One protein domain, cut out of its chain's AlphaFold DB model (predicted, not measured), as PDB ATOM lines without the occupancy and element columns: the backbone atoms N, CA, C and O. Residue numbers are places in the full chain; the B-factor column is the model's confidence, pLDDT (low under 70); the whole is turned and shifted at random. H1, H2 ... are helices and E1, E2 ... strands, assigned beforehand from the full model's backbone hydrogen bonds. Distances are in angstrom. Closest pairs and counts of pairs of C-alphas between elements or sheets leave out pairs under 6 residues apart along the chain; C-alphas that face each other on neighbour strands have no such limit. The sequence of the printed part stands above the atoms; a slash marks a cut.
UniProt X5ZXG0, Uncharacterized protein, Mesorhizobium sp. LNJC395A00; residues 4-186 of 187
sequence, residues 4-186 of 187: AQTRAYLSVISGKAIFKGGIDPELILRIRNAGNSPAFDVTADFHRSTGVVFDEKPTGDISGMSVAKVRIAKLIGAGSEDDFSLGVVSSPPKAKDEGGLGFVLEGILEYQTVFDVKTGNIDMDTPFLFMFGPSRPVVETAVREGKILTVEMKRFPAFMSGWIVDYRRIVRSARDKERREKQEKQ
ATOM      1  N   ALA A   4      48.931 -24.366  -0.867       58.84
ATOM      2  CA  ALA A   4      48.060 -25.011  -1.850       58.84
ATOM      3  C   ALA A   4      47.676 -26.452  -1.461       58.84
ATOM      4  O   ALA A   4      46.578 -26.901  -1.765       58.84
ATOM      5  N   GLN A   5      48.538 -27.178  -0.740       57.78
ATOM      6  CA  GLN A   5      48.221 -28.527  -0.264       57.78
ATOM      7  C   GLN A   5      47.257 -28.532   0.928       57.78
ATOM      8  O   GLN A   5      46.714 -29.588   1.236       57.78
ATOM      9  N   THR A   6      47.016 -27.390   1.578       72.06
ATOM     10  CA  THR A   6      46.196 -27.284   2.798       72.06
ATOM     11  C   THR A   6      44.885 -26.525   2.564       72.06
ATOM     12  O   THR A   6      44.179 -26.226   3.521       72.06
ATOM     13  N   ARG A   7      44.531 -26.176   1.321       85.69
ATOM     14  CA  ARG A   7      43.282 -25.459   0.997       85.69
ATOM     15  C   ARG A   7      42.125 -26.419   0.708       85.69
ATOM     16  O   ARG A   7      42.331 -27.583   0.359       85.69
ATOM     17  N   ALA A   8      40.909 -25.901   0.861       90.31
ATOM     18  CA  ALA A   8      39.701 -26.544   0.370       90.31
ATOM     19  C   ALA A   8      39.596 -26.313  -1.141       90.31
ATOM     20  O   ALA A   8      39.949 -25.239  -1.630       90.31
ATOM     21  N   TYR A   9      39.081 -27.303  -1.865       92.25
ATOM     22  CA  TYR A   9      38.835 -27.209  -3.302       92.25
ATOM     23  C   TYR A   9      37.462 -27.788  -3.597       92.25
ATOM     24  O   TYR A   9      37.306 -28.998  -3.780       92.25
ATOM     25  N   LEU A  10      36.456 -26.915  -3.598       94.00
ATOM     26  CA  LEU A  10      35.100 -27.315  -3.934       94.00
ATOM     27  C   LEU A  10      34.960 -27.510  -5.440       94.00
ATOM     28  O   LEU A  10      35.559 -26.802  -6.241       94.00
ATOM     29  N   SER A  11      34.140 -28.478  -5.821       92.44
ATOM     30  CA  SER A  11      33.697 -28.694  -7.189       92.44
ATOM     31  C   SER A  11      32.250 -29.156  -7.162       92.44
ATOM     32  O   SER A  11      31.890 -30.055  -6.407       92.44
ATOM     33  N   VAL A  12      31.407 -28.541  -7.984       92.50
ATOM     34  CA  VAL A  12      30.087 -29.103  -8.276       92.50
ATOM     35  C   VAL A  12      30.306 -30.259  -9.242       92.50
ATOM     36  O   VAL A  12      30.973 -30.069 -10.258       92.50
ATOM     37  N   ILE A  13      29.784 -31.446  -8.942       91.50
ATOM     38  CA  ILE A  13      29.998 -32.647  -9.769       91.50
ATOM     39  C   ILE A  13      28.739 -33.080 -10.525       91.50
ATOM     40  O   ILE A  13      28.839 -33.549 -11.659       91.50
ATOM     41  N   SER A  14      27.560 -32.864  -9.947       91.31
ATOM     42  CA  SER A  14      26.257 -33.100 -10.574       91.31
ATOM     43  C   SER A  14      25.191 -32.226  -9.914       91.31
ATOM     44  O   SER A  14      25.455 -31.557  -8.914       91.31
ATOM     45  N   GLY A  15      23.984 -32.219 -10.470       91.12
ATOM     46  CA  GLY A  15      22.840 -31.571  -9.842       91.12
ATOM     47  C   GLY A  15      21.545 -32.307 -10.150       91.12
ATOM     48  O   GLY A  15      21.499 -33.129 -11.059       91.12
ATOM     49  N   LYS A  16      20.491 -32.007  -9.398       91.62
ATOM     50  CA  LYS A  16      19.145 -32.547  -9.596       91.62
ATOM     51  C   LYS A  16      18.137 -31.412  -9.601       91.62
ATOM     52  O   LYS A  16      18.244 -30.493  -8.793       91.62
ATOM     53  N   ALA A  17      17.151 -31.503 -10.482       90.19
ATOM     54  CA  ALA A  17      15.963 -30.663 -10.465       90.19
ATOM     55  C   ALA A  17      14.744 -31.528 -10.136       90.19
ATOM     56  O   ALA A  17      14.493 -32.523 -10.819       90.19
ATOM     57  N   ILE A  18      14.007 -31.168  -9.087       90.56
ATOM     58  CA  ILE A  18      12.846 -31.922  -8.607       90.56
ATOM     59  C   ILE A  18      11.600 -31.043  -8.694       90.56
ATOM     60  O   ILE A  18      11.484 -30.045  -7.989       90.56
ATOM     61  N   PHE A  19      10.643 -31.444  -9.523       88.44
ATOM     62  CA  PHE A  19       9.372 -30.750  -9.707       88.44
ATOM     63  C   PHE A  19       8.280 -31.472  -8.917       88.44
ATOM     64  O   PHE A  19       7.957 -32.630  -9.198       88.44
ATOM     65  N   LYS A  20       7.722 -30.788  -7.912       87.25
ATOM     66  CA  LYS A  20       6.679 -31.308  -7.013       87.25
ATOM     67  C   LYS A  20       5.421 -30.452  -7.152       87.25
ATOM     68  O   LYS A  20       5.291 -29.434  -6.485       87.25
ATOM     69  N   GLY A  21       4.514 -30.841  -8.047       78.88
ATOM     70  CA  GLY A  21       3.210 -30.174  -8.197       78.88
ATOM     71  C   GLY A  21       3.254 -28.742  -8.749       78.88
ATOM     72  O   GLY A  21       2.241 -28.051  -8.710       78.88
ATOM     73  N   GLY A  22       4.398 -28.295  -9.277       81.00
ATOM     74  CA  GLY A  22       4.573 -26.960  -9.841       81.00
ATOM     75  C   GLY A  22       5.689 -26.898 -10.882       81.00
ATOM     76  O   GLY A  22       6.468 -27.839 -11.040       81.00
ATOM     77  N   ILE A  23       5.745 -25.774 -11.601       79.44
ATOM     78  CA  ILE A  23       6.749 -25.524 -12.649       79.44
ATOM     79  C   ILE A  23       8.110 -25.098 -12.097       79.44
ATOM     80  O   ILE A  23       9.083 -25.093 -12.844       79.44
ATOM     81  N   ASP A  24       8.182 -24.737 -10.819       85.31
ATOM     82  CA  ASP A  24       9.411 -24.308 -10.163       85.31
ATOM     83  C   ASP A  24      10.084 -25.515  -9.499       85.31
ATOM     84  O   ASP A  24       9.477 -26.146  -8.627       85.31
ATOM     85  N   PRO A  25      11.310 -25.880  -9.910       86.88
ATOM     86  CA  PRO A  25      12.003 -27.010  -9.322       86.88
ATOM     87  C   PRO A  25      12.652 -26.648  -7.988       86.88
ATOM     88  O   PRO A  25      13.199 -25.557  -7.807       86.88
ATOM     89  N   GLU A  26      12.694 -27.626  -7.090       91.12
ATOM     90  CA  GLU A  26      13.725 -27.701  -6.060       91.12
ATOM     91  C   GLU A  26      15.039 -28.136  -6.720       91.12
ATOM     92  O   GLU A  26      15.090 -29.173  -7.390       91.12
ATOM     93  N   LEU A  27      16.094 -27.340  -6.556       91.31
ATOM     94  CA  LEU A  27      17.408 -27.639  -7.116       91.31
ATOM     95  C   LEU A  27      18.347 -28.165  -6.031       91.31
ATOM     96  O   LEU A  27      18.454 -27.588  -4.952       91.31
ATOM     97  N   ILE A  28      19.063 -29.244  -6.339       93.50
ATOM     98  CA  ILE A  28      20.064 -29.854  -5.460       93.50
ATOM     99  C   ILE A  28      21.390 -29.902  -6.212       93.50
ATOM    100  O   ILE A  28      21.439 -30.342  -7.360       93.50
ATOM    101  N   LEU A  29      22.464 -29.462  -5.569       94.06
ATOM    102  CA  LEU A  29      23.828 -29.559  -6.072       94.06
ATOM    103  C   LEU A  29      24.573 -30.651  -5.322       94.06
ATOM    104  O   LEU A  29      24.591 -30.650  -4.095       94.06
ATOM    105  N   ARG A  30      25.260 -31.526  -6.051       95.00
ATOM    106  CA  ARG A  30      26.236 -32.428  -5.455       95.00
ATOM    107  C   ARG A  30      27.605 -31.779  -5.499       95.00
ATOM    108  O   ARG A  30      28.113 -31.477  -6.586       95.00
ATOM    109  N   ILE A  31      28.188 -31.546  -4.332       95.62
ATOM    110  CA  ILE A  31      29.438 -30.804  -4.175       95.62
ATOM    111  C   ILE A  31      30.479 -31.725  -3.553       95.62
ATOM    112  O   ILE A  31      30.229 -32.355  -2.531       95.62
ATOM    113  N   ARG A  32      31.661 -31.771  -4.169       95.94
ATOM    114  CA  ARG A  32      32.839 -32.473  -3.661       95.94
ATOM    115  C   ARG A  32      33.885 -31.470  -3.199       95.94
ATOM    116  O   ARG A  32      34.263 -30.595  -3.978       95.94
ATOM    117  N   ASN A  33      34.412 -31.652  -1.992       95.56
ATOM    118  CA  ASN A  33      35.634 -30.995  -1.542       95.56
ATOM    119  C   ASN A  33      36.831 -31.928  -1.757       95.56
ATOM    120  O   ASN A  33      37.061 -32.849  -0.980       95.56
ATOM    121  N   ALA A  34      37.605 -31.686  -2.813       93.38
ATOM    122  CA  ALA A  34      38.809 -32.460  -3.121       93.38
ATOM    123  C   ALA A  34      40.060 -31.960  -2.370       93.38
ATOM    124  O   ALA A  34      41.149 -32.497  -2.565       93.38
ATOM    125  N   GLY A  35      39.922 -30.909  -1.558       90.88
ATOM    126  CA  GLY A  35      41.012 -30.349  -0.768       90.88
ATOM    127  C   GLY A  35      41.259 -31.095   0.540       90.88
ATOM    128  O   GLY A  35      40.448 -31.905   0.991       90.88
ATOM    129  N   ASN A  36      42.377 -30.760   1.185       90.38
ATOM    130  CA  ASN A  36      42.790 -31.353   2.462       90.38
ATOM    131  C   ASN A  36      42.327 -30.538   3.682       90.38
ATOM    132  O   ASN A  36      42.751 -30.805   4.804       90.38
ATOM    133  N   SER A  37      41.478 -29.526   3.484       92.50
ATOM    134  CA  SER A  37      40.880 -28.739   4.563       92.50
ATOM    135  C   SER A  37      39.403 -28.434   4.299       92.50
ATOM    136  O   SER A  37      38.946 -28.527   3.154       92.50
ATOM    137  N   PRO A  38      38.624 -28.130   5.353       93.69
ATOM    138  CA  PRO A  38      37.222 -27.765   5.203       93.69
ATOM    139  C   PRO A  38      37.045 -26.412   4.503       93.69
ATOM    140  O   PRO A  38      37.856 -25.498   4.667       93.69
ATOM    141  N   ALA A  39      35.942 -26.287   3.768       94.44
ATOM    142  CA  ALA A  39      35.435 -25.013   3.271       94.44
ATOM    143  C   ALA A  39      34.398 -24.451   4.249       94.44
ATOM    144  O   ALA A  39      33.596 -25.209   4.801       94.44
ATOM    145  N   PHE A  40      34.387 -23.135   4.435       94.12
ATOM    146  CA  PHE A  40      33.476 -22.444   5.346       94.12
ATOM    147  C   PHE A  40      32.608 -21.438   4.601       94.12
ATOM    148  O   PHE A  40      33.018 -20.895   3.574       94.12
ATOM    149  N   ASP A  41      31.417 -21.198   5.151       93.69
ATOM    150  CA  ASP A  41      30.464 -20.189   4.681       93.69
ATOM    151  C   ASP A  41      30.243 -20.230   3.167       93.69
ATOM    152  O   ASP A  41      30.342 -19.231   2.461       93.69
ATOM    153  N   VAL A  42      29.932 -21.431   2.683       94.06
ATOM    154  CA  VAL A  42      29.756 -21.712   1.264       94.06
ATOM    155  C   VAL A  42      28.442 -21.104   0.788       94.06
ATOM    156  O   VAL A  42      27.363 -21.458   1.282       94.06
ATOM    157  N   THR A  43      28.518 -20.218  -0.200       94.19
ATOM    158  CA  THR A  43      27.355 -19.664  -0.902       94.19
ATOM    159  C   THR A  43      27.380 -20.049  -2.370       94.19
ATOM    160  O   THR A  43      28.445 -20.237  -2.947       94.19
ATOM    161  N   ALA A  44      26.204 -20.168  -2.973       91.88
ATOM    162  CA  ALA A  44      26.039 -20.277  -4.410       91.88
ATOM    163  C   ALA A  44      25.387 -18.998  -4.924       91.88
ATOM    164  O   ALA A  44      24.285 -18.645  -4.498       91.88
ATOM    165  N   ASP A  45      26.067 -18.347  -5.855       89.50
ATOM    166  CA  ASP A  45      25.574 -17.202  -6.602       89.50
ATOM    167  C   ASP A  45      25.296 -17.684  -8.027       89.50
ATOM    168  O   ASP A  45      26.199 -18.172  -8.707       89.50
ATOM    169  N   PHE A  46      24.043 -17.646  -8.466       86.56
ATOM    170  CA  PHE A  46      23.642 -18.307  -9.704       86.56
ATOM    171  C   PHE A  46      22.530 -17.567 -10.432       86.56
ATOM    172  O   PHE A  46      21.706 -16.877  -9.834       86.56
ATOM    173  N   HIS A  47      22.471 -17.766 -11.742       81.94
ATOM    174  CA  HIS A  47      21.392 -17.289 -12.589       81.94
ATOM    175  C   HIS A  47      20.880 -18.432 -13.466       81.94
ATOM    176  O   HIS A  47      21.556 -19.440 -13.697       81.94
ATOM    177  N   ARG A  48      19.641 -18.288 -13.935       78.00
ATOM    178  CA  ARG A  48      19.035 -19.231 -14.875       78.00
ATOM    179  C   ARG A  48      18.697 -18.540 -16.171       78.00
ATOM    180  O   ARG A  48      18.267 -17.390 -16.175       78.00
ATOM    181  N   SER A  49      18.845 -19.290 -17.249       74.38
ATOM    182  CA  SER A  49      18.560 -18.838 -18.603       74.38
ATOM    183  C   SER A  49      17.794 -19.915 -19.365       74.38
ATOM    184  O   SER A  49      17.839 -21.095 -19.020       74.38
ATOM    185  N   THR A  50      17.083 -19.516 -20.412       70.25
ATOM    186  CA  THR A  50      16.443 -20.432 -21.366       70.25
ATOM    187  C   THR A  50      17.400 -20.930 -22.449       70.25
ATOM    188  O   THR A  50      17.018 -21.748 -23.277       70.25
ATOM    189  N   GLY A  51      18.638 -20.439 -22.470       66.12
ATOM    190  CA  GLY A  51      19.664 -20.855 -23.420       66.12
ATOM    191  C   GLY A  51      21.065 -20.527 -22.919       66.12
ATOM    192  O   GLY A  51      21.236 -19.655 -22.066       66.12
ATOM    193  N   VAL A  52      22.058 -21.239 -23.451       62.91
ATOM    194  CA  VAL A  52      23.474 -20.914 -23.244       62.91
ATOM    195  C   VAL A  52      23.909 -20.011 -24.389       62.91
ATOM    196  O   VAL A  52      23.741 -20.382 -25.552       62.91
ATOM    197  N   VAL A  53      24.500 -18.861 -24.076       61.28
ATOM    198  CA  VAL A  53      25.267 -18.091 -25.057       61.28
ATOM    199  C   VAL A  53      26.731 -18.467 -24.866       61.28
ATOM    200  O   VAL A  53      27.406 -17.988 -23.956       61.28
ATOM    201  N   PHE A  54      27.212 -19.394 -25.693       61.12
ATOM    202  CA  PHE A  54      28.639 -19.696 -25.746       61.12
ATOM    203  C   PHE A  54      29.382 -18.465 -26.293       61.12
ATOM    204  O   PHE A  54      28.881 -17.792 -27.190       61.12
ATOM    205  N   ASP A  55      30.548 -18.158 -25.722       58.25
ATOM    206  CA  ASP A  55      31.400 -17.016 -26.097       58.25
ATOM    207  C   ASP A  55      30.804 -15.617 -25.860       58.25
ATOM    208  O   ASP A  55      31.258 -14.632 -26.454       58.25
ATOM    209  N   GLU A  56      29.824 -15.490 -24.960       65.88
ATOM    210  CA  GLU A  56      29.370 -14.172 -24.521       65.88
ATOM    211  C   GLU A  56      30.550 -13.403 -23.911       65.88
ATOM    212  O   GLU A  56      31.149 -13.816 -22.914       65.88
ATOM    213  N   LYS A  57      30.928 -12.293 -24.553       67.12
ATOM    214  CA  LYS A  57      32.011 -11.444 -24.055       67.12
ATOM    215  C   LYS A  57      31.559 -10.766 -22.759       67.12
ATOM    216  O   LYS A  57      30.402 -10.356 -22.686       67.12
ATOM    217  N   PRO A  58      32.461 -10.582 -21.779       69.88
ATOM    218  CA  PRO A  58      32.165  -9.783 -20.597       69.88
ATOM    219  C   PRO A  58      31.672  -8.397 -21.030       69.88
ATOM    220  O   PRO A  58      32.344  -7.706 -21.802       69.88
ATOM    221  N   THR A  59      30.484  -8.018 -20.580       69.31
ATOM    222  CA  THR A  59      29.786  -6.793 -20.973       69.31
ATOM    223  C   THR A  59      30.242  -5.593 -20.153       69.31
ATOM    224  O   THR A  59      30.094  -4.461 -20.607       69.31
ATOM    225  N   GLY A  60      30.825  -5.806 -18.966       68.31
ATOM    226  CA  GLY A  60      31.033  -4.707 -18.018       68.31
ATOM    227  C   GLY A  60      29.982  -4.589 -16.938       68.31
ATOM    228  O   GLY A  60      30.208  -3.839 -15.992       68.31
ATOM    229  N   ASP A  61      28.868  -5.306 -17.062       66.75
ATOM    230  CA  ASP A  61      27.692  -5.035 -16.256       66.75
ATOM    231  C   ASP A  61      26.911  -6.310 -15.924       66.75
ATOM    232  O   ASP A  61      26.604  -7.125 -16.790       66.75
ATOM    233  N   ILE A  62      26.562  -6.448 -14.645       66.50
ATOM    234  CA  ILE A  62      25.709  -7.521 -14.118       66.50
ATOM    235  C   ILE A  62      24.341  -6.995 -13.652       66.50
ATOM    236  O   ILE A  62      23.514  -7.777 -13.196       66.50
ATOM    237  N   SER A  63      24.078  -5.686 -13.757       63.62
ATOM    238  CA  SER A  63      22.878  -5.030 -13.217       63.62
ATOM    239  C   SER A  63      21.570  -5.499 -13.868       63.62
ATOM    240  O   SER A  63      20.525  -5.506 -13.218       63.62
ATOM    241  N   GLY A  64      21.628  -5.953 -15.124       62.94
ATOM    242  CA  GLY A  64      20.497  -6.552 -15.841       62.94
ATOM    243  C   GLY A  64      20.284  -8.045 -15.568       62.94
ATOM    244  O   GLY A  64      19.305  -8.616 -16.050       62.94
ATOM    245  N   MET A  65      21.178  -8.698 -14.817       67.44
ATOM    246  CA  MET A  65      21.110 -10.133 -14.546       67.44
ATOM    247  C   MET A  65      20.481 -10.413 -13.183       67.44
ATOM    248  O   MET A  65      20.934  -9.928 -12.148       67.44
ATOM    249  N   SER A  66      19.456 -11.266 -13.163       69.56
ATOM    250  CA  SER A  66      18.895 -11.775 -11.911       69.56
ATOM    251  C   SER A  66      19.791 -12.888 -11.359       69.56
ATOM    252  O   SER A  66      19.631 -14.061 -11.702       69.56
ATOM    253  N   VAL A  67      20.769 -12.503 -10.535       75.12
ATOM    254  CA  VAL A  67      21.632 -13.429  -9.790       75.12
ATOM    255  C   VAL A  67      21.026 -13.664  -8.407       75.12
ATOM    256  O   VAL A  67      20.863 -12.734  -7.618       75.12
ATOM    257  N   ALA A  68      20.680 -14.912  -8.107       83.75
ATOM    258  CA  ALA A  68      20.254 -15.342  -6.783       83.75
ATOM    259  C   ALA A  68      21.472 -15.759  -5.951       83.75
ATOM    260  O   ALA A  68      22.373 -16.416  -6.469       83.75
ATOM    261  N   LYS A  69      21.474 -15.425  -4.656       88.19
ATOM    262  CA  LYS A  69      22.495 -15.859  -3.694       88.19
ATOM    263  C   LYS A  69      21.856 -16.719  -2.611       88.19
ATOM    264  O   LYS A  69      20.926 -16.278  -1.938       88.19
ATOM    265  N   VAL A  70      22.370 -17.931  -2.420       91.62
ATOM    266  CA  VAL A  70      21.878 -18.891  -1.419       91.62
ATOM    267  C   VAL A  70      23.044 -19.425  -0.596       91.62
ATOM    268  O   VAL A  70      24.101 -19.747  -1.135       91.62
ATOM    269  N   ARG A  71      22.868 -19.544   0.725       92.62
ATOM    270  CA  ARG A  71      23.842 -20.229   1.585       92.62
ATOM    271  C   ARG A  71      23.662 -21.739   1.445       92.62
ATOM    272  O   ARG A  71      22.610 -22.259   1.792       92.62
ATOM    273  N   ILE A  72      24.705 -22.414   0.977       93.56
ATOM    274  CA  ILE A  72      24.747 -23.865   0.759       93.56
ATOM    275  C   ILE A  72      25.015 -24.592   2.066       93.56
ATOM    276  O   ILE A  72      24.315 -25.526   2.443       93.56
ATOM    277  N   ALA A  73      26.064 -24.158   2.759       94.31
ATOM    278  CA  ALA A  73      26.542 -24.815   3.956       94.31
ATOM    279  C   ALA A  73      27.348 -23.834   4.797       94.31
ATOM    280  O   ALA A  73      28.043 -22.957   4.285       94.31
ATOM    281  N   LYS A  74      27.304 -24.017   6.116       93.94
ATOM    282  CA  LYS A  74      28.254 -23.351   7.012       93.94
ATOM    283  C   LYS A  74      29.648 -23.978   6.910       93.94
ATOM    284  O   LYS A  74      30.641 -23.279   7.071       93.94
ATOM    285  N   LEU A  75      29.711 -25.286   6.663       95.19
ATOM    286  CA  LEU A  75      30.948 -26.050   6.586       95.19
ATOM    287  C   LEU A  75      30.772 -27.228   5.625       95.19
ATOM    288  O   LEU A  75      29.771 -27.934   5.710       95.19
ATOM    289  N   ILE A  76      31.763 -27.451   4.765       95.69
ATOM    290  CA  ILE A  76      31.910 -28.674   3.966       95.69
ATOM    291  C   ILE A  76      33.250 -29.306   4.339       95.69
ATOM    292  O   ILE A  76      34.291 -28.648   4.272       95.69
ATOM    293  N   GLY A  77      33.222 -30.565   4.779       95.06
ATOM    294  CA  GLY A  77      34.399 -31.278   5.279       95.06
ATOM    295  C   GLY A  77      35.461 -31.508   4.203       95.06
ATOM    296  O   GLY A  77      35.168 -31.495   3.010       95.06
ATOM    297  N   ALA A  78      36.714 -31.708   4.614       94.19
ATOM    298  CA  ALA A  78      37.772 -32.141   3.700       94.19
ATOM    299  C   ALA A  78      37.463 -33.547   3.161       94.19
ATOM    300  O   ALA A  78      37.039 -34.414   3.924       94.19
ATOM    301  N   GLY A  79      37.663 -33.771   1.861       92.56
ATOM    302  CA  GLY A  79      37.400 -35.063   1.220       92.56
ATOM    303  C   GLY A  79      35.924 -35.477   1.148       92.56
ATOM    304  O   GLY A  79      35.653 -36.617   0.772       92.56
ATOM    305  N   SER A  80      34.974 -34.605   1.514       95.44
ATOM    306  CA  SER A  80      33.548 -34.948   1.516       95.44
ATOM    307  C   SER A  80      32.899 -34.763   0.144       95.44
ATOM    308  O   SER A  80      33.377 -34.007  -0.710       95.44
ATOM    309  N   GLU A  81      31.798 -35.479  -0.068       96.88
ATOM    310  CA  GLU A  81      30.952 -35.370  -1.248       96.88
ATOM    311  C   GLU A  81      29.492 -35.520  -0.828       96.88
ATOM    312  O   GLU A  81      29.052 -36.620  -0.500       96.88
ATOM    313  N   ASP A  82      28.747 -34.419  -0.866       96.44
ATOM    314  CA  ASP A  82      27.411 -34.334  -0.279       96.44
ATOM    315  C   ASP A  82      26.435 -33.587  -1.209       96.44
ATOM    316  O   ASP A  82      26.842 -32.795  -2.069       96.44
ATOM    317  N   ASP A  83      25.137 -33.854  -1.035       96.12
ATOM    318  CA  ASP A  83      24.038 -33.181  -1.737       96.12
ATOM    319  C   ASP A  83      23.562 -31.969  -0.909       96.12
ATOM    320  O   ASP A  83      23.211 -32.100   0.264       96.12
ATOM    321  N   PHE A  84      23.499 -30.790  -1.529       95.19
ATOM    322  CA  PHE A  84      23.069 -29.538  -0.902       95.19
ATOM    323  C   PHE A  84      21.922 -28.896  -1.680       95.19
ATOM    324  O   PHE A  84      21.998 -28.730  -2.898       95.19
ATOM    325  N   SER A  85      20.861 -28.502  -0.977       91.75
ATOM    326  CA  SER A  85      19.705 -27.851  -1.598       91.75
ATOM    327  C   SER A  85      19.973 -26.364  -1.852       91.75
ATOM    328  O   SER A  85      20.440 -25.646  -0.969       91.75
ATOM    329  N   LEU A  86      19.632 -25.897  -3.053       88.62
ATOM    330  CA  LEU A  86      19.473 -24.477  -3.389       88.62
ATOM    331  C   LEU A  86      18.068 -23.958  -3.045       88.62
ATOM    332  O   LEU A  86      17.814 -22.760  -3.153       88.62
ATOM    333  N   GLY A  87      17.156 -24.850  -2.651       87.31
ATOM    334  CA  GLY A  87      15.743 -24.552  -2.460       87.31
ATOM    335  C   GLY A  87      14.944 -24.546  -3.765       87.31
ATOM    336  O   GLY A  87      15.411 -24.984  -4.820       87.31
ATOM    337  N   VAL A  88      13.699 -24.074  -3.667       82.31
ATOM    338  CA  VAL A  88      12.799 -23.888  -4.813       82.31
ATOM    339  C   VAL A  88      13.199 -22.622  -5.548       82.31
ATOM    340  O   VAL A  88      13.312 -21.557  -4.940       82.31
ATOM    341  N   VAL A  89      13.399 -22.732  -6.858       80.00
ATOM    342  CA  VAL A  89      13.881 -21.615  -7.667       80.00
ATOM    343  C   VAL A  89      12.913 -21.350  -8.827       80.00
ATOM    344  O   VAL A  89      12.554 -22.255  -9.572       80.00
ATOM    345  N   SER A  90      12.520 -20.089  -9.035       75.38
ATOM    346  CA  SER A  90      11.478 -19.624  -9.982       75.38
ATOM    347  C   SER A  90      11.781 -19.815 -11.481       75.38
ATOM    348  O   SER A  90      12.537 -19.041 -12.051       75.38
ATOM    349  N   SER A  91      11.265 -20.835 -12.154       66.19
ATOM    350  CA  SER A  91      11.634 -21.167 -13.544       66.19
ATOM    351  C   SER A  91      11.723 -19.943 -14.479       66.19
ATOM    352  O   SER A  91      10.872 -19.052 -14.393       66.19
ATOM    353  N   PRO A  92      12.748 -19.861 -15.357       64.69
ATOM    354  CA  PRO A  92      12.935 -18.686 -16.201       64.69
ATOM    355  C   PRO A  92      11.692 -18.416 -17.074       64.69
ATOM    356  O   PRO A  92      10.935 -19.345 -17.390       64.69
ATOM    357  N   PRO A  93      11.446 -17.147 -17.456       59.81
ATOM    358  CA  PRO A  93      10.313 -16.790 -18.309       59.81
ATOM    359  C   PRO A  93      10.363 -17.551 -19.644       59.81
ATOM    360  O   PRO A  93      11.429 -17.987 -20.066       59.81
ATOM    361  N   LYS A  94       9.198 -17.734 -20.293       60.28
ATOM    362  CA  LYS A  94       9.041 -18.538 -21.523       60.28
ATOM    363  C   LYS A  94      10.180 -18.269 -22.516       60.28
ATOM    364  O   LYS A  94      10.296 -17.151 -23.016       60.28
ATOM    365  N   ALA A  95      10.937 -19.311 -22.864       52.50
ATOM    366  CA  ALA A  95      11.664 -19.314 -24.124       52.50
ATOM    367  C   ALA A  95      10.612 -19.120 -25.221       52.50
ATOM    368  O   ALA A  95       9.610 -19.842 -25.244       52.50
ATOM    369  N   LYS A  96      10.778 -18.106 -26.074       45.59
ATOM    370  CA  LYS A  96      10.051 -18.102 -27.339       45.59
ATOM    371  C   LYS A  96      10.545 -19.340 -28.087       45.59
ATOM    372  O   LYS A  96      11.748 -19.508 -28.239       45.59
ATOM    373  N   ASP A  97       9.602 -20.184 -28.466       45.81
ATOM    374  CA  ASP A  97       9.745 -21.322 -29.370       45.81
ATOM    375  C   ASP A  97       9.860 -22.726 -28.748       45.81
ATOM    376  O   ASP A  97      10.618 -23.048 -27.828       45.81
ATOM    377  N   GLU A  98       8.981 -23.556 -29.297       47.16
ATOM    378  CA  GLU A  98       8.667 -24.937 -28.986       47.16
ATOM    379  C   GLU A  98       9.849 -25.832 -29.387       47.16
ATOM    380  O   GLU A  98      10.122 -26.028 -30.566       47.16
ATOM    381  N   GLY A  99      10.569 -26.376 -28.401       45.50
ATOM    382  CA  GLY A  99      11.621 -27.379 -28.632       45.50
ATOM    383  C   GLY A  99      12.960 -27.125 -27.937       45.50
ATOM    384  O   GLY A  99      13.851 -27.968 -28.026       45.50
ATOM    385  N   GLY A 100      13.117 -26.002 -27.227       49.41
ATOM    386  CA  GLY A 100      14.360 -25.665 -26.526       49.41
ATOM    387  C   GLY A 100      14.705 -26.565 -25.328       49.41
ATOM    388  O   GLY A 100      13.833 -27.171 -24.694       49.41
ATOM    389  N   LEU A 101      16.004 -26.602 -24.996       53.44
ATOM    390  CA  LEU A 101      16.524 -27.085 -23.710       53.44
ATOM    391  C   LEU A 101      15.743 -26.384 -22.582       53.44
ATOM    392  O   LEU A 101      15.531 -25.176 -22.649       53.44
ATOM    393  N   GLY A 102      15.261 -27.118 -21.574       65.00
ATOM    394  CA  GLY A 102      14.258 -26.582 -20.647       65.00
ATOM    395  C   GLY A 102      14.714 -25.371 -19.841       65.00
ATOM    396  O   GLY A 102      13.969 -24.401 -19.716       65.00
ATOM    397  N   PHE A 103      15.938 -25.421 -19.323       74.25
ATOM    398  CA  PHE A 103      16.661 -24.276 -18.781       74.25
ATOM    399  C   PHE A 103      18.139 -24.632 -18.601       74.25
ATOM    400  O   PHE A 103      18.528 -25.803 -18.600       74.25
ATOM    401  N   VAL A 104      18.933 -23.588 -18.401       80.38
ATOM    402  CA  VAL A 104      20.351 -23.604 -18.065       80.38
ATOM    403  C   VAL A 104      20.510 -23.024 -16.663       80.38
ATOM    404  O   VAL A 104      19.838 -22.047 -16.320       80.38
ATOM    405  N   LEU A 105      21.386 -23.622 -15.855       85.25
ATOM    406  CA  LEU A 105      21.780 -23.102 -14.548       85.25
ATOM    407  C   LEU A 105      23.283 -22.850 -14.537       85.25
ATOM    408  O   LEU A 105      24.079 -23.782 -14.638       85.25
ATOM    409  N   GLU A 106      23.653 -21.594 -14.362       85.81
ATOM    410  CA  GLU A 106      25.034 -21.136 -14.293       85.81
ATOM    411  C   GLU A 106      25.259 -20.470 -12.948       85.81
ATOM    412  O   GLU A 106      24.421 -19.699 -12.478       85.81
ATOM    413  N   GLY A 107      26.392 -20.745 -12.318       88.12
ATOM    414  CA  GLY A 107      26.693 -20.134 -11.039       88.12
ATOM    415  C   GLY A 107      28.134 -20.277 -10.609       88.12
ATOM    416  O   GLY A 107      28.976 -20.856 -11.296       88.12
ATOM    417  N   ILE A 108      28.402 -19.730  -9.436       90.38
ATOM    418  CA  ILE A 108      29.689 -19.747  -8.769       90.38
ATOM    419  C   ILE A 108      29.472 -20.097  -7.299       90.38
ATOM    420  O   ILE A 108      28.580 -19.566  -6.640       90.38
ATOM    421  N   LEU A 109      30.261 -21.041  -6.796       92.69
ATOM    422  CA  LEU A 109      30.395 -21.269  -5.365       92.69
ATOM    423  C   LEU A 109      31.434 -20.298  -4.829       92.69
ATOM    424  O   LEU A 109      32.558 -20.310  -5.319       92.69
ATOM    425  N   GLU A 110      31.090 -19.514  -3.820       92.56
ATOM    426  CA  GLU A 110      32.039 -18.712  -3.051       92.56
ATOM    427  C   GLU A 110      32.224 -19.342  -1.675       92.56
ATOM    428  O   GLU A 110      31.254 -19.780  -1.054       92.56
ATOM    429  N   TYR A 111      33.464 -19.423  -1.201       92.94
ATOM    430  CA  TYR A 111      33.753 -20.015   0.099       92.94
ATOM    431  C   TYR A 111      35.039 -19.473   0.711       92.94
ATOM    432  O   TYR A 111      35.944 -18.966   0.042       92.94
ATOM    433  N   GLN A 112      35.109 -19.600   2.028       91.56
ATOM    434  CA  GLN A 112      36.292 -19.287   2.809       91.56
ATOM    435  C   GLN A 112      37.091 -20.568   3.037       91.56
ATOM    436  O   GLN A 112      36.532 -21.661   3.178       91.56
ATOM    437  N   THR A 113      38.409 -20.436   3.112       88.19
ATOM    438  CA  THR A 113      39.285 -21.513   3.576       88.19
ATOM    439  C   THR A 113      39.735 -21.237   5.006       88.19
ATOM    440  O   THR A 113      39.456 -20.188   5.591       88.19
ATOM    441  N   VAL A 114      40.476 -22.184   5.581       85.81
ATOM    442  CA  VAL A 114      41.094 -22.048   6.909       85.81
ATOM    443  C   VAL A 114      41.954 -20.783   7.069       85.81
ATOM    444  O   VAL A 114      42.148 -20.334   8.197       85.81
ATOM    445  N   PHE A 115      42.446 -20.199   5.972       82.31
ATOM    446  CA  PHE A 115      43.295 -19.005   5.988       82.31
ATOM    447  C   PHE A 115      42.501 -17.708   6.192       82.31
ATOM    448  O   PHE A 115      42.991 -16.791   6.847       82.31
ATOM    449  N   ASP A 116      41.253 -17.658   5.722       80.00
ATOM    450  CA  ASP A 116      40.434 -16.440   5.712       80.00
ATOM    451  C   ASP A 116      39.186 -16.505   6.598       80.00
ATOM    452  O   ASP A 116      38.467 -15.518   6.742       80.00
ATOM    453  N   VAL A 117      38.955 -17.621   7.297       77.56
ATOM    454  CA  VAL A 117      37.787 -17.759   8.186       77.56
ATOM    455  C   VAL A 117      37.737 -16.681   9.281       77.56
ATOM    456  O   VAL A 117      36.666 -16.250   9.698       77.56
ATOM    457  N   LYS A 118      38.902 -16.203   9.747       76.06
ATOM    458  CA  LYS A 118      38.998 -15.145  10.770       76.06
ATOM    459  C   LYS A 118      38.768 -13.746  10.208       76.06
ATOM    460  O   LYS A 118      38.317 -12.868  10.935       76.06
ATOM    461  N   THR A 119      39.124 -13.532   8.944       75.94
ATOM    462  CA  THR A 119      38.947 -12.245   8.263       75.94
ATOM    463  C   THR A 119      37.540 -12.119   7.679       75.94
ATOM    464  O   THR A 119      37.101 -11.010   7.380       75.94
ATOM    465  N   GLY A 120      36.824 -13.242   7.538       74.38
ATOM    466  CA  GLY A 120      35.512 -13.314   6.901       74.38
ATOM    467  C   GLY A 120      35.579 -13.120   5.385       74.38
ATOM    468  O   GLY A 120      34.547 -12.944   4.736       74.38
ATOM    469  N   ASN A 121      36.785 -13.118   4.813       79.81
ATOM    470  CA  ASN A 121      36.989 -12.905   3.392       79.81
ATOM    471  C   ASN A 121      36.732 -14.194   2.614       79.81
ATOM    472  O   ASN A 121      37.083 -15.287   3.047       79.81
ATOM    473  N   ILE A 122      36.172 -14.052   1.419       80.56
ATOM    474  CA  ILE A 122      36.123 -15.149   0.456       80.56
ATOM    475  C   ILE A 122      37.529 -15.342  -0.113       80.56
ATOM    476  O   ILE A 122      38.099 -14.403  -0.672       80.56
ATOM    477  N   ASP A 123      38.064 -16.549   0.054       79.69
ATOM    478  CA  ASP A 123      39.389 -16.950  -0.441       79.69
ATOM    479  C   ASP A 123      39.275 -17.587  -1.829       79.69
ATOM    480  O   ASP A 123      40.098 -17.349  -2.709       79.69
ATOM    481  N   MET A 124      38.221 -18.378  -2.047       84.25
ATOM    482  CA  MET A 124      38.099 -19.231  -3.221       84.25
ATOM    483  C   MET A 124      36.718 -19.131  -3.859       84.25
ATOM    484  O   MET A 124      35.698 -18.942  -3.191       84.25
ATOM    485  N   ASP A 125      36.703 -19.305  -5.178       87.25
ATOM    486  CA  ASP A 125      35.489 -19.345  -5.972       87.25
ATOM    487  C   ASP A 125      35.543 -20.490  -7.002       87.25
ATOM    488  O   ASP A 125      36.615 -20.884  -7.470       87.25
ATOM    489  N   THR A 126      34.405 -21.117  -7.310       87.56
ATOM    490  CA  THR A 126      34.341 -22.245  -8.254       87.56
ATOM    491  C   THR A 126      33.103 -22.163  -9.144       87.56
ATOM    492  O   THR A 126      31.990 -22.289  -8.633       87.56
ATOM    493  N   PRO A 127      33.263 -21.997 -10.469       87.94
ATOM    494  CA  PRO A 127      32.138 -21.894 -11.385       87.94
ATOM    495  C   PRO A 127      31.521 -23.265 -11.682       87.94
ATOM    496  O   PRO A 127      32.203 -24.294 -11.694       87.94
ATOM    497  N   PHE A 128      30.228 -23.269 -11.987       86.38
ATOM    498  CA  PHE A 128      29.494 -24.429 -12.468       86.38
ATOM    499  C   PHE A 128      28.477 -24.031 -13.540       86.38
ATOM    500  O   PHE A 128      27.906 -22.944 -13.512       86.38
ATOM    501  N   LEU A 129      28.246 -24.947 -14.479       84.38
ATOM    502  CA  LEU A 129      27.233 -24.836 -15.524       84.38
ATOM    503  C   LEU A 129      26.523 -26.182 -15.661       84.38
ATOM    504  O   LEU A 129      27.161 -27.226 -15.835       84.38
ATOM    505  N   PHE A 130      25.198 -26.133 -15.652       83.00
ATOM    506  CA  PHE A 130      24.320 -27.206 -16.079       83.00
ATOM    507  C   PHE A 130      23.568 -26.765 -17.326       83.00
ATOM    508  O   PHE A 130      22.824 -25.787 -17.300       83.00
ATOM    509  N   MET A 131      23.747 -27.507 -18.416       68.69
ATOM    510  CA  MET A 131      23.167 -27.163 -19.716       68.69
ATOM    511  C   MET A 131      21.689 -27.526 -19.872       68.69
ATOM    512  O   MET A 131      21.086 -27.142 -20.872       68.69
ATOM    513  N   PHE A 132      21.118 -28.326 -18.967       67.88
ATOM    514  CA  PHE A 132      19.821 -28.933 -19.241       67.88
ATOM    515  C   PHE A 132      18.972 -29.213 -18.002       67.88
ATOM    516  O   PHE A 132      19.372 -29.968 -17.115       67.88
ATOM    517  N   GLY A 133      17.751 -28.679 -18.037       68.38
ATOM    518  CA  GLY A 133      16.567 -29.198 -17.355       68.38
ATOM    519  C   GLY A 133      15.480 -29.637 -18.353       68.38
ATOM    520  O   GLY A 133      15.594 -29.356 -19.551       68.38
ATOM    521  N   PRO A 134      14.417 -30.325 -17.889       73.50
ATOM    522  CA  PRO A 134      13.331 -30.786 -18.755       73.50
ATOM    523  C   PRO A 134      12.593 -29.601 -19.377       73.50
ATOM    524  O   PRO A 134      12.401 -28.573 -18.725       73.50
ATOM    525  N   SER A 135      12.145 -29.748 -20.624       77.50
ATOM    526  CA  SER A 135      11.348 -28.710 -21.276       77.50
ATOM    527  C   SER A 135      10.051 -28.448 -20.509       77.50
ATOM    528  O   SER A 135       9.463 -29.345 -19.898       77.50
ATOM    529  N   ARG A 136       9.579 -27.201 -20.548       77.62
ATOM    530  CA  ARG A 136       8.366 -26.788 -19.836       77.62
ATOM    531  C   ARG A 136       7.138 -27.669 -20.142       77.62
ATOM    532  O   ARG A 136       6.471 -28.032 -19.180       77.62
ATOM    533  N   PRO A 137       6.866 -28.101 -21.393       82.44
ATOM    534  CA  PRO A 137       5.752 -29.013 -21.669       82.44
ATOM    535  C   PRO A 137       5.859 -30.367 -20.949       82.44
ATOM    536  O   PRO A 137       4.846 -30.923 -20.520       82.44
ATOM    537  N   VAL A 138       7.080 -30.893 -20.778       83.69
ATOM    538  CA  VAL A 138       7.325 -32.135 -20.023       83.69
ATOM    539  C   VAL A 138       6.997 -31.923 -18.546       83.69
ATOM    540  O   VAL A 138       6.316 -32.752 -17.942       83.69
ATOM    541  N   VAL A 139       7.421 -30.788 -17.982       84.19
ATOM    542  CA  VAL A 139       7.105 -30.406 -16.598       84.19
ATOM    543  C   VAL A 139       5.598 -30.231 -16.408       84.19
ATOM    544  O   VAL A 139       5.025 -30.829 -15.505       84.19
ATOM    545  N   GLU A 140       4.933 -29.466 -17.276       85.56
ATOM    546  CA  GLU A 140       3.488 -29.207 -17.202       85.56
ATOM    547  C   GLU A 140       2.669 -30.499 -17.318       85.56
ATOM    548  O   GLU A 140       1.693 -30.682 -16.587       85.56
ATOM    549  N   THR A 141       3.098 -31.433 -18.171       88.25
ATOM    550  CA  THR A 141       2.476 -32.759 -18.282       88.25
ATOM    551  C   THR A 141       2.629 -33.556 -16.989       88.25
ATOM    552  O   THR A 141       1.635 -34.072 -16.479       88.25
ATOM    553  N   ALA A 142       3.836 -33.612 -16.415       86.94
ATOM    554  CA  ALA A 142       4.078 -34.313 -15.155       86.94
ATOM    555  C   ALA A 142       3.255 -33.720 -14.000       86.94
ATOM    556  O   ALA A 142       2.637 -34.465 -13.241       86.94
ATOM    557  N   VAL A 143       3.180 -32.388 -13.913       86.88
ATOM    558  CA  VAL A 143       2.375 -31.677 -12.909       86.88
ATOM    559  C   VAL A 143       0.888 -31.988 -13.071       86.88
ATOM    560  O   VAL A 143       0.232 -32.322 -12.087       86.88
ATOM    561  N   ARG A 144       0.355 -31.944 -14.301       89.00
ATOM    562  CA  ARG A 144      -1.049 -32.286 -14.590       89.00
ATOM    563  C   ARG A 144      -1.390 -33.723 -14.196       89.00
ATOM    564  O   ARG A 144      -2.496 -33.989 -13.743       89.00
ATOM    565  N   GLU A 145      -0.446 -34.642 -14.370       91.75
ATOM    566  CA  GLU A 145      -0.592 -36.051 -13.996       91.75
ATOM    567  C   GLU A 145      -0.321 -36.318 -12.504       91.75
ATOM    568  O   GLU A 145      -0.391 -37.466 -12.070       91.75
ATOM    569  N   GLY A 146       0.008 -35.287 -11.714       88.25
ATOM    570  CA  GLY A 146       0.337 -35.427 -10.294       88.25
ATOM    571  C   GLY A 146       1.644 -36.184 -10.031       88.25
ATOM    572  O   GLY A 146       1.847 -36.707  -8.936       88.25
ATOM    573  N   LYS A 147       2.534 -36.275 -11.025       90.75
ATOM    574  CA  LYS A 147       3.806 -36.997 -10.932       90.75
ATOM    575  C   LYS A 147       4.917 -36.089 -10.418       90.75
ATOM    576  O   LYS A 147       5.028 -34.928 -10.808       90.75
ATOM    577  N   ILE A 148       5.792 -36.658  -9.592       90.62
ATOM    578  CA  ILE A 148       7.068 -36.029  -9.245       90.62
ATOM    579  C   ILE A 148       8.041 -36.296 -10.392       90.62
ATOM    580  O   ILE A 148       8.309 -37.450 -10.724       90.62
ATOM    581  N   LEU A 149       8.568 -35.228 -10.988       89.62
ATOM    582  CA  LEU A 149       9.592 -35.319 -12.024       89.62
ATOM    583  C   LEU A 149      10.953 -34.985 -11.415       89.62
ATOM    584  O   LEU A 149      11.158 -33.879 -10.914       89.62
ATOM    585  N   THR A 150      11.888 -35.927 -11.486       90.81
ATOM    586  CA  THR A 150      13.286 -35.726 -11.089       90.81
ATOM    587  C   THR A 150      14.169 -35.797 -12.322       90.81
ATOM    588  O   THR A 150      14.117 -36.774 -13.067       90.81
ATOM    589  N   VAL A 151      14.983 -34.765 -12.536       88.06
ATOM    590  CA  VAL A 151      15.913 -34.690 -13.664       88.06
ATOM    591  C   VAL A 151      17.330 -34.502 -13.158       88.06
ATOM    592  O   VAL A 151      17.631 -33.534 -12.462       88.06
ATOM    593  N   GLU A 152      18.198 -35.432 -13.541       88.62
ATOM    594  CA  GLU A 152      19.637 -35.329 -13.324       88.62
ATOM    595  C   GLU A 152      20.224 -34.295 -14.289       88.62
ATOM    596  O   GLU A 152      20.142 -34.423 -15.514       88.62
ATOM    597  N   MET A 153      20.836 -33.265 -13.723       86.25
ATOM    598  CA  MET A 153      21.528 -32.217 -14.451       86.25
ATOM    599  C   MET A 153      22.992 -32.616 -14.615       86.25
ATOM    600  O   MET A 153      23.755 -32.723 -13.648       86.25
ATOM    601  N   LYS A 154      23.407 -32.826 -15.866       80.44
ATOM    602  CA  LYS A 154      24.812 -33.080 -16.188       80.44
ATOM    603  C   LYS A 154      25.583 -31.769 -16.207       80.44
ATOM    604  O   LYS A 154      25.207 -30.823 -16.901       80.44
ATOM    605  N   ARG A 155      26.678 -31.737 -15.452       84.75
ATOM    606  CA  ARG A 155      27.614 -30.617 -15.468       84.75
ATOM    607  C   ARG A 155      28.304 -30.548 -16.823       84.75
ATOM    608  O   ARG A 155      28.809 -31.561 -17.308       84.75
ATOM    609  N   PHE A 156      28.386 -29.354 -17.389       79.81
ATOM    610  CA  PHE A 156      29.207 -29.124 -18.565       79.81
ATOM    611  C   PHE A 156      30.665 -28.854 -18.148       79.81
ATOM    612  O   PHE A 156      30.911 -27.984 -17.305       79.81
ATOM    613  N   PRO A 157      31.645 -29.624 -18.654       67.75
ATOM    614  CA  PRO A 157      33.051 -29.394 -18.345       67.75
ATOM    615  C   PRO A 157      33.591 -28.167 -19.100       67.75
ATOM    616  O   PRO A 157      33.157 -27.882 -20.207       67.75
ATOM    617  N   ALA A 158      34.583 -27.485 -18.515       61.94
ATOM    618  CA  ALA A 158      35.363 -26.414 -19.152       61.94
ATOM    619  C   ALA A 158      34.537 -25.233 -19.713       61.94
ATOM    620  O   ALA A 158      34.577 -24.939 -20.903       61.94
ATOM    621  N   PHE A 159      33.830 -24.520 -18.831       65.06
ATOM    622  CA  PHE A 159      33.048 -23.332 -19.179       65.06
ATOM    623  C   PHE A 159      33.406 -22.126 -18.310       65.06
ATOM    624  O   PHE A 159      33.648 -22.265 -17.109       65.06
ATOM    625  N   MET A 160      33.394 -20.940 -18.919       63.50
ATOM    626  CA  MET A 160      33.386 -19.655 -18.229       63.50
ATOM    627  C   MET A 160      32.558 -18.674 -19.065       63.50
ATOM    628  O   MET A 160      33.039 -18.192 -20.086       63.50
ATOM    629  N   SER A 161      31.312 -18.411 -18.669       70.12
ATOM    630  CA  SER A 161      30.492 -17.372 -19.301       70.12
ATOM    631  C   SER A 161      31.046 -15.979 -19.026       70.12
ATOM    632  O   SER A 161      31.667 -15.734 -17.986       70.12
ATOM    633  N   GLY A 162      30.767 -15.043 -19.938       72.38
ATOM    634  CA  GLY A 162      31.150 -13.637 -19.805       72.38
ATOM    635  C   GLY A 162      30.709 -13.013 -18.481       72.38
ATOM    636  O   GLY A 162      31.498 -12.315 -17.845       72.38
ATOM    637  N   TRP A 163      29.509 -13.343 -17.991       75.69
ATOM    638  CA  TRP A 163      29.031 -12.811 -16.715       75.69
ATOM    639  C   TRP A 163      29.814 -13.329 -15.504       75.69
ATOM    640  O   TRP A 163      29.955 -12.590 -14.540       75.69
ATOM    641  N   ILE A 164      30.352 -14.559 -15.514       78.19
ATOM    642  CA  ILE A 164      31.193 -15.070 -14.410       78.19
ATOM    643  C   ILE A 164      32.483 -14.249 -14.332       78.19
ATOM    644  O   ILE A 164      32.983 -13.952 -13.243       78.19
ATOM    645  N   VAL A 165      33.017 -13.854 -15.491       79.19
ATOM    646  CA  VAL A 165      34.174 -12.958 -15.578       79.19
ATOM    647  C   VAL A 165      33.818 -11.576 -15.025       79.19
ATOM    648  O   VAL A 165      34.560 -11.049 -14.191       79.19
ATOM    649  N   ASP A 166      32.678 -11.011 -15.426       79.12
ATOM    650  CA  ASP A 166      32.208  -9.719 -14.919       79.12
ATOM    651  C   ASP A 166      31.895  -9.747 -13.427       79.12
ATOM    652  O   ASP A 166      32.337  -8.860 -12.703       79.12
ATOM    653  N   TYR A 167      31.227 -10.795 -12.948       79.00
ATOM    654  CA  TYR A 167      30.938 -11.028 -11.539       79.00
ATOM    655  C   TYR A 167      32.232 -11.011 -10.736       79.00
ATOM    656  O   TYR A 167      32.379 -10.204  -9.821       79.00
ATOM    657  N   ARG A 168      33.227 -11.820 -11.126       79.94
ATOM    658  CA  ARG A 168      34.535 -11.832 -10.459       79.94
ATOM    659  C   ARG A 168      35.178 -10.451 -10.471       79.94
ATOM    660  O   ARG A 168      35.697 -10.034  -9.441       79.94
ATOM    661  N   ARG A 169      35.144  -9.723 -11.592       79.50
ATOM    662  CA  ARG A 169      35.743  -8.383 -11.687       79.50
ATOM    663  C   ARG A 169      35.045  -7.376 -10.773       79.50
ATOM    664  O   ARG A 169      35.725  -6.681 -10.019       79.50
ATOM    665  N   ILE A 170      33.720  -7.295 -10.831       78.88
ATOM    666  CA  ILE A 170      32.909  -6.319 -10.093       78.88
ATOM    667  C   ILE A 170      32.961  -6.622  -8.598       78.88
ATOM    668  O   ILE A 170      33.266  -5.740  -7.798       78.88
ATOM    669  N   VAL A 171      32.746  -7.881  -8.221       77.06
ATOM    670  CA  VAL A 171      32.722  -8.307  -6.821       77.06
ATOM    671  C   VAL A 171      34.109  -8.205  -6.186       77.06
ATOM    672  O   VAL A 171      34.216  -7.719  -5.060       77.06
ATOM    673  N   ARG A 172      35.192  -8.568  -6.894       76.75
ATOM    674  CA  ARG A 172      36.562  -8.331  -6.392       76.75
ATOM    675  C   ARG A 172      36.844  -6.843  -6.222       76.75
ATOM    676  O   ARG A 172      37.304  -6.446  -5.159       76.75
ATOM    677  N   SER A 173      36.496  -6.020  -7.211       77.19
ATOM    678  CA  SER A 173      36.702  -4.566  -7.133       77.19
ATOM    679  C   SER A 173      35.941  -3.939  -5.959       77.19
ATOM    680  O   SER A 173      36.490  -3.100  -5.246       77.19
ATOM    681  N   ALA A 174      34.698  -4.367  -5.716       75.00
ATOM    682  CA  ALA A 174      33.901  -3.917  -4.578       75.00
ATOM    683  C   ALA A 174      34.537  -4.327  -3.238       75.00
ATOM    684  O   ALA A 174      34.685  -3.489  -2.350       75.00
ATOM    685  N   ARG A 175      34.997  -5.580  -3.114       76.44
ATOM    686  CA  ARG A 175      35.689  -6.079  -1.912       76.44
ATOM    687  C   ARG A 175      36.993  -5.332  -1.644       76.44
ATOM    688  O   ARG A 175      37.278  -4.988  -0.499       76.44
ATOM    689  N   ASP A 176      37.777  -5.056  -2.681       77.12
ATOM    690  CA  ASP A 176      39.030  -4.312  -2.547       77.12
ATOM    691  C   ASP A 176      38.784  -2.862  -2.121       77.12
ATOM    692  O   ASP A 176      39.525  -2.327  -1.292       77.12
ATOM    693  N   LYS A 177      37.709  -2.243  -2.620       77.00
ATOM    694  CA  LYS A 177      37.274  -0.919  -2.169       77.00
ATOM    695  C   LYS A 177      36.883  -0.933  -0.688       77.00
ATOM    696  O   LYS A 177      37.413  -0.133   0.077       77.00
ATOM    697  N   GLU A 178      36.038  -1.872  -0.263       77.06
ATOM    698  CA  GLU A 178      35.651  -2.013   1.149       77.06
ATOM    699  C   GLU A 178      36.857  -2.245   2.071       77.06
ATOM    700  O   GLU A 178      36.896  -1.732   3.190       77.06
ATOM    701  N   ARG A 179      37.857  -3.013   1.619       77.31
ATOM    702  CA  ARG A 179      39.099  -3.242   2.370       77.31
ATOM    703  C   ARG A 179      39.889  -1.953   2.569       77.31
ATOM    704  O   ARG A 179      40.314  -1.695   3.693       77.31
ATOM    705  N   ARG A 180      40.055  -1.146   1.516       78.44
ATOM    706  CA  ARG A 180      40.740   0.156   1.603       78.44
ATOM    707  C   ARG A 180      40.012   1.101   2.550       78.44
ATOM    708  O   ARG A 180      40.627   1.613   3.474       78.44
ATOM    709  N   GLU A 181      38.692   1.221   2.414       81.38
ATOM    710  CA  GLU A 181      37.883   2.073   3.295       81.38
ATOM    711  C   GLU A 181      37.942   1.628   4.768       81.38
ATOM    712  O   GLU A 181      37.927   2.461   5.675       81.38
ATOM    713  N   LYS A 182      38.012   0.318   5.045       79.06
ATOM    714  CA  LYS A 182      38.180  -0.204   6.415       79.06
ATOM    715  C   LYS A 182      39.565   0.095   6.990       79.06
ATOM    716  O   LYS A 182      39.652   0.392   8.177       79.06
ATOM    717  N   GLN A 183      40.616   0.019   6.176       76.12
ATOM    718  CA  GLN A 183      41.984   0.349   6.592       76.12
ATOM    719  C   GLN A 183      42.137   1.852   6.853       76.12
ATOM    720  O   GLN A 183      42.681   2.244   7.882       76.12
ATOM    721  N   GLU A 184      41.568   2.692   5.988       74.25
ATOM    722  CA  GLU A 184      41.555   4.151   6.149       74.25
ATOM    723  C   GLU A 184      40.793   4.599   7.405       74.25
ATOM    724  O   GLU A 184      41.195   5.556   8.048       74.25
ATOM    725  N   LYS A 185      39.728   3.891   7.807       72.12
ATOM    726  CA  LYS A 185      38.978   4.184   9.046       72.12
ATOM    727  C   LYS A 185      39.663   3.711  10.334       72.12
ATOM    728  O   LYS A 185      39.194   4.050  11.418       72.12
ATOM    729  N   GLN A 186      40.695   2.877  10.230       57.78
ATOM    730  CA  GLN A 186      41.458   2.358  11.372       57.78
ATOM    731  C   GLN A 186      42.795   3.085  11.577       57.78
ATOM    732  O   GLN A 186      43.501   2.766  12.533       57.78
TER     733      GLN A 186
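What this domain is: This is residues 4 to 186 of the 187 residues of an uncharacterized protein of Mesorhizobium sp. LNJC395A00 (UniProt X5ZXG0). Two four-stranded antiparallel sheets lie face to face as a sandwich with crossed strands; the small helix H1 grazes the edge of one sheet, and the long helix H2 begins on the other and runs out past it, residues 180 to 186 sticking out free. H1 and the free end of H2 lie toward opposite ends of the long axis. The printed part has 183 residues with eight named strands and two named helices, in the order E1 E2 E3 E4 E5 E6 E7 H1 E8 H2, a mixed class of helices and strands. The sheets run E5 E2 E1 E8 and E4 E3 E6 E7. The whole is compact, with a radius of gyration of the C-alphas of 17.9 A, but elongated in outline, spanning 60 by 36 by 28 A.

How they stand to each other: E1, residues 10 to 19, and E2, residues 26 to 33, form a hairpin, with N 16 and O 28 2.8 A apart. E3, residues 39 to 49, and E4, residues 68 to 76, form another, with N 44 and O 70 at 2.8 A. E5, residues 81 to 88, is antiparallel to E2, with N 84 and O 29 at 2.8 A. E6, residues 104 to 112, is antiparallel to E3, with N 108 and O 45 at 2.8 A, and forms a hairpin with E7, residues 124 to 130, where N 109 and O 126 are 2.8 A apart. H1, residues 136 to 144, only grazes the sheet E5 E2 E1 E8, with its residues 138 to 143. E8, residues 149 to 153, is antiparallel to E1, with N 17 and O 151 at 2.9 A. H2, residues 162 to 184, only grazes the sheet E4 E3 E6 E7, with its residues 163 to 168; its closest C-alphas to E6 are those of Ile 164 and Ile 108, 7.5 A apart. The two sheets form a sandwich, two sheets face to face, their facing parts 10.1 A centre to centre and their strands at 45 degrees. Both sheets are strongly twisted. In H1 and H2 every O i to N i+4 pair is within hydrogen-bond range.

Where its parts are: E1 begins at C-alpha 10, (35.100, -27.315, -3.934), is 26.6 A long and bends by 58 degrees at residue 13. E2 is 22.6 A, E3 28.3 A, E4 20.7 A, E5 21.8 A, E6 26.6 A, E7 20.5 A, H1 12.1 A and E8 12.6 A. H2, 33.1 A, ends at C-alpha 184, (41.555, 4.151, 6.149).

The domain as a whole: The C-alphas farthest apart, of Glu 145 and Gln 186, are 62.3 A apart. The printed part has no cut. The links E3 to E4, E5 to E6 and E6 to E7 are long. The mean pLDDT of the printed part is 80.7; 38 residues are under 70, among them 51 to 66 and 91 to 102.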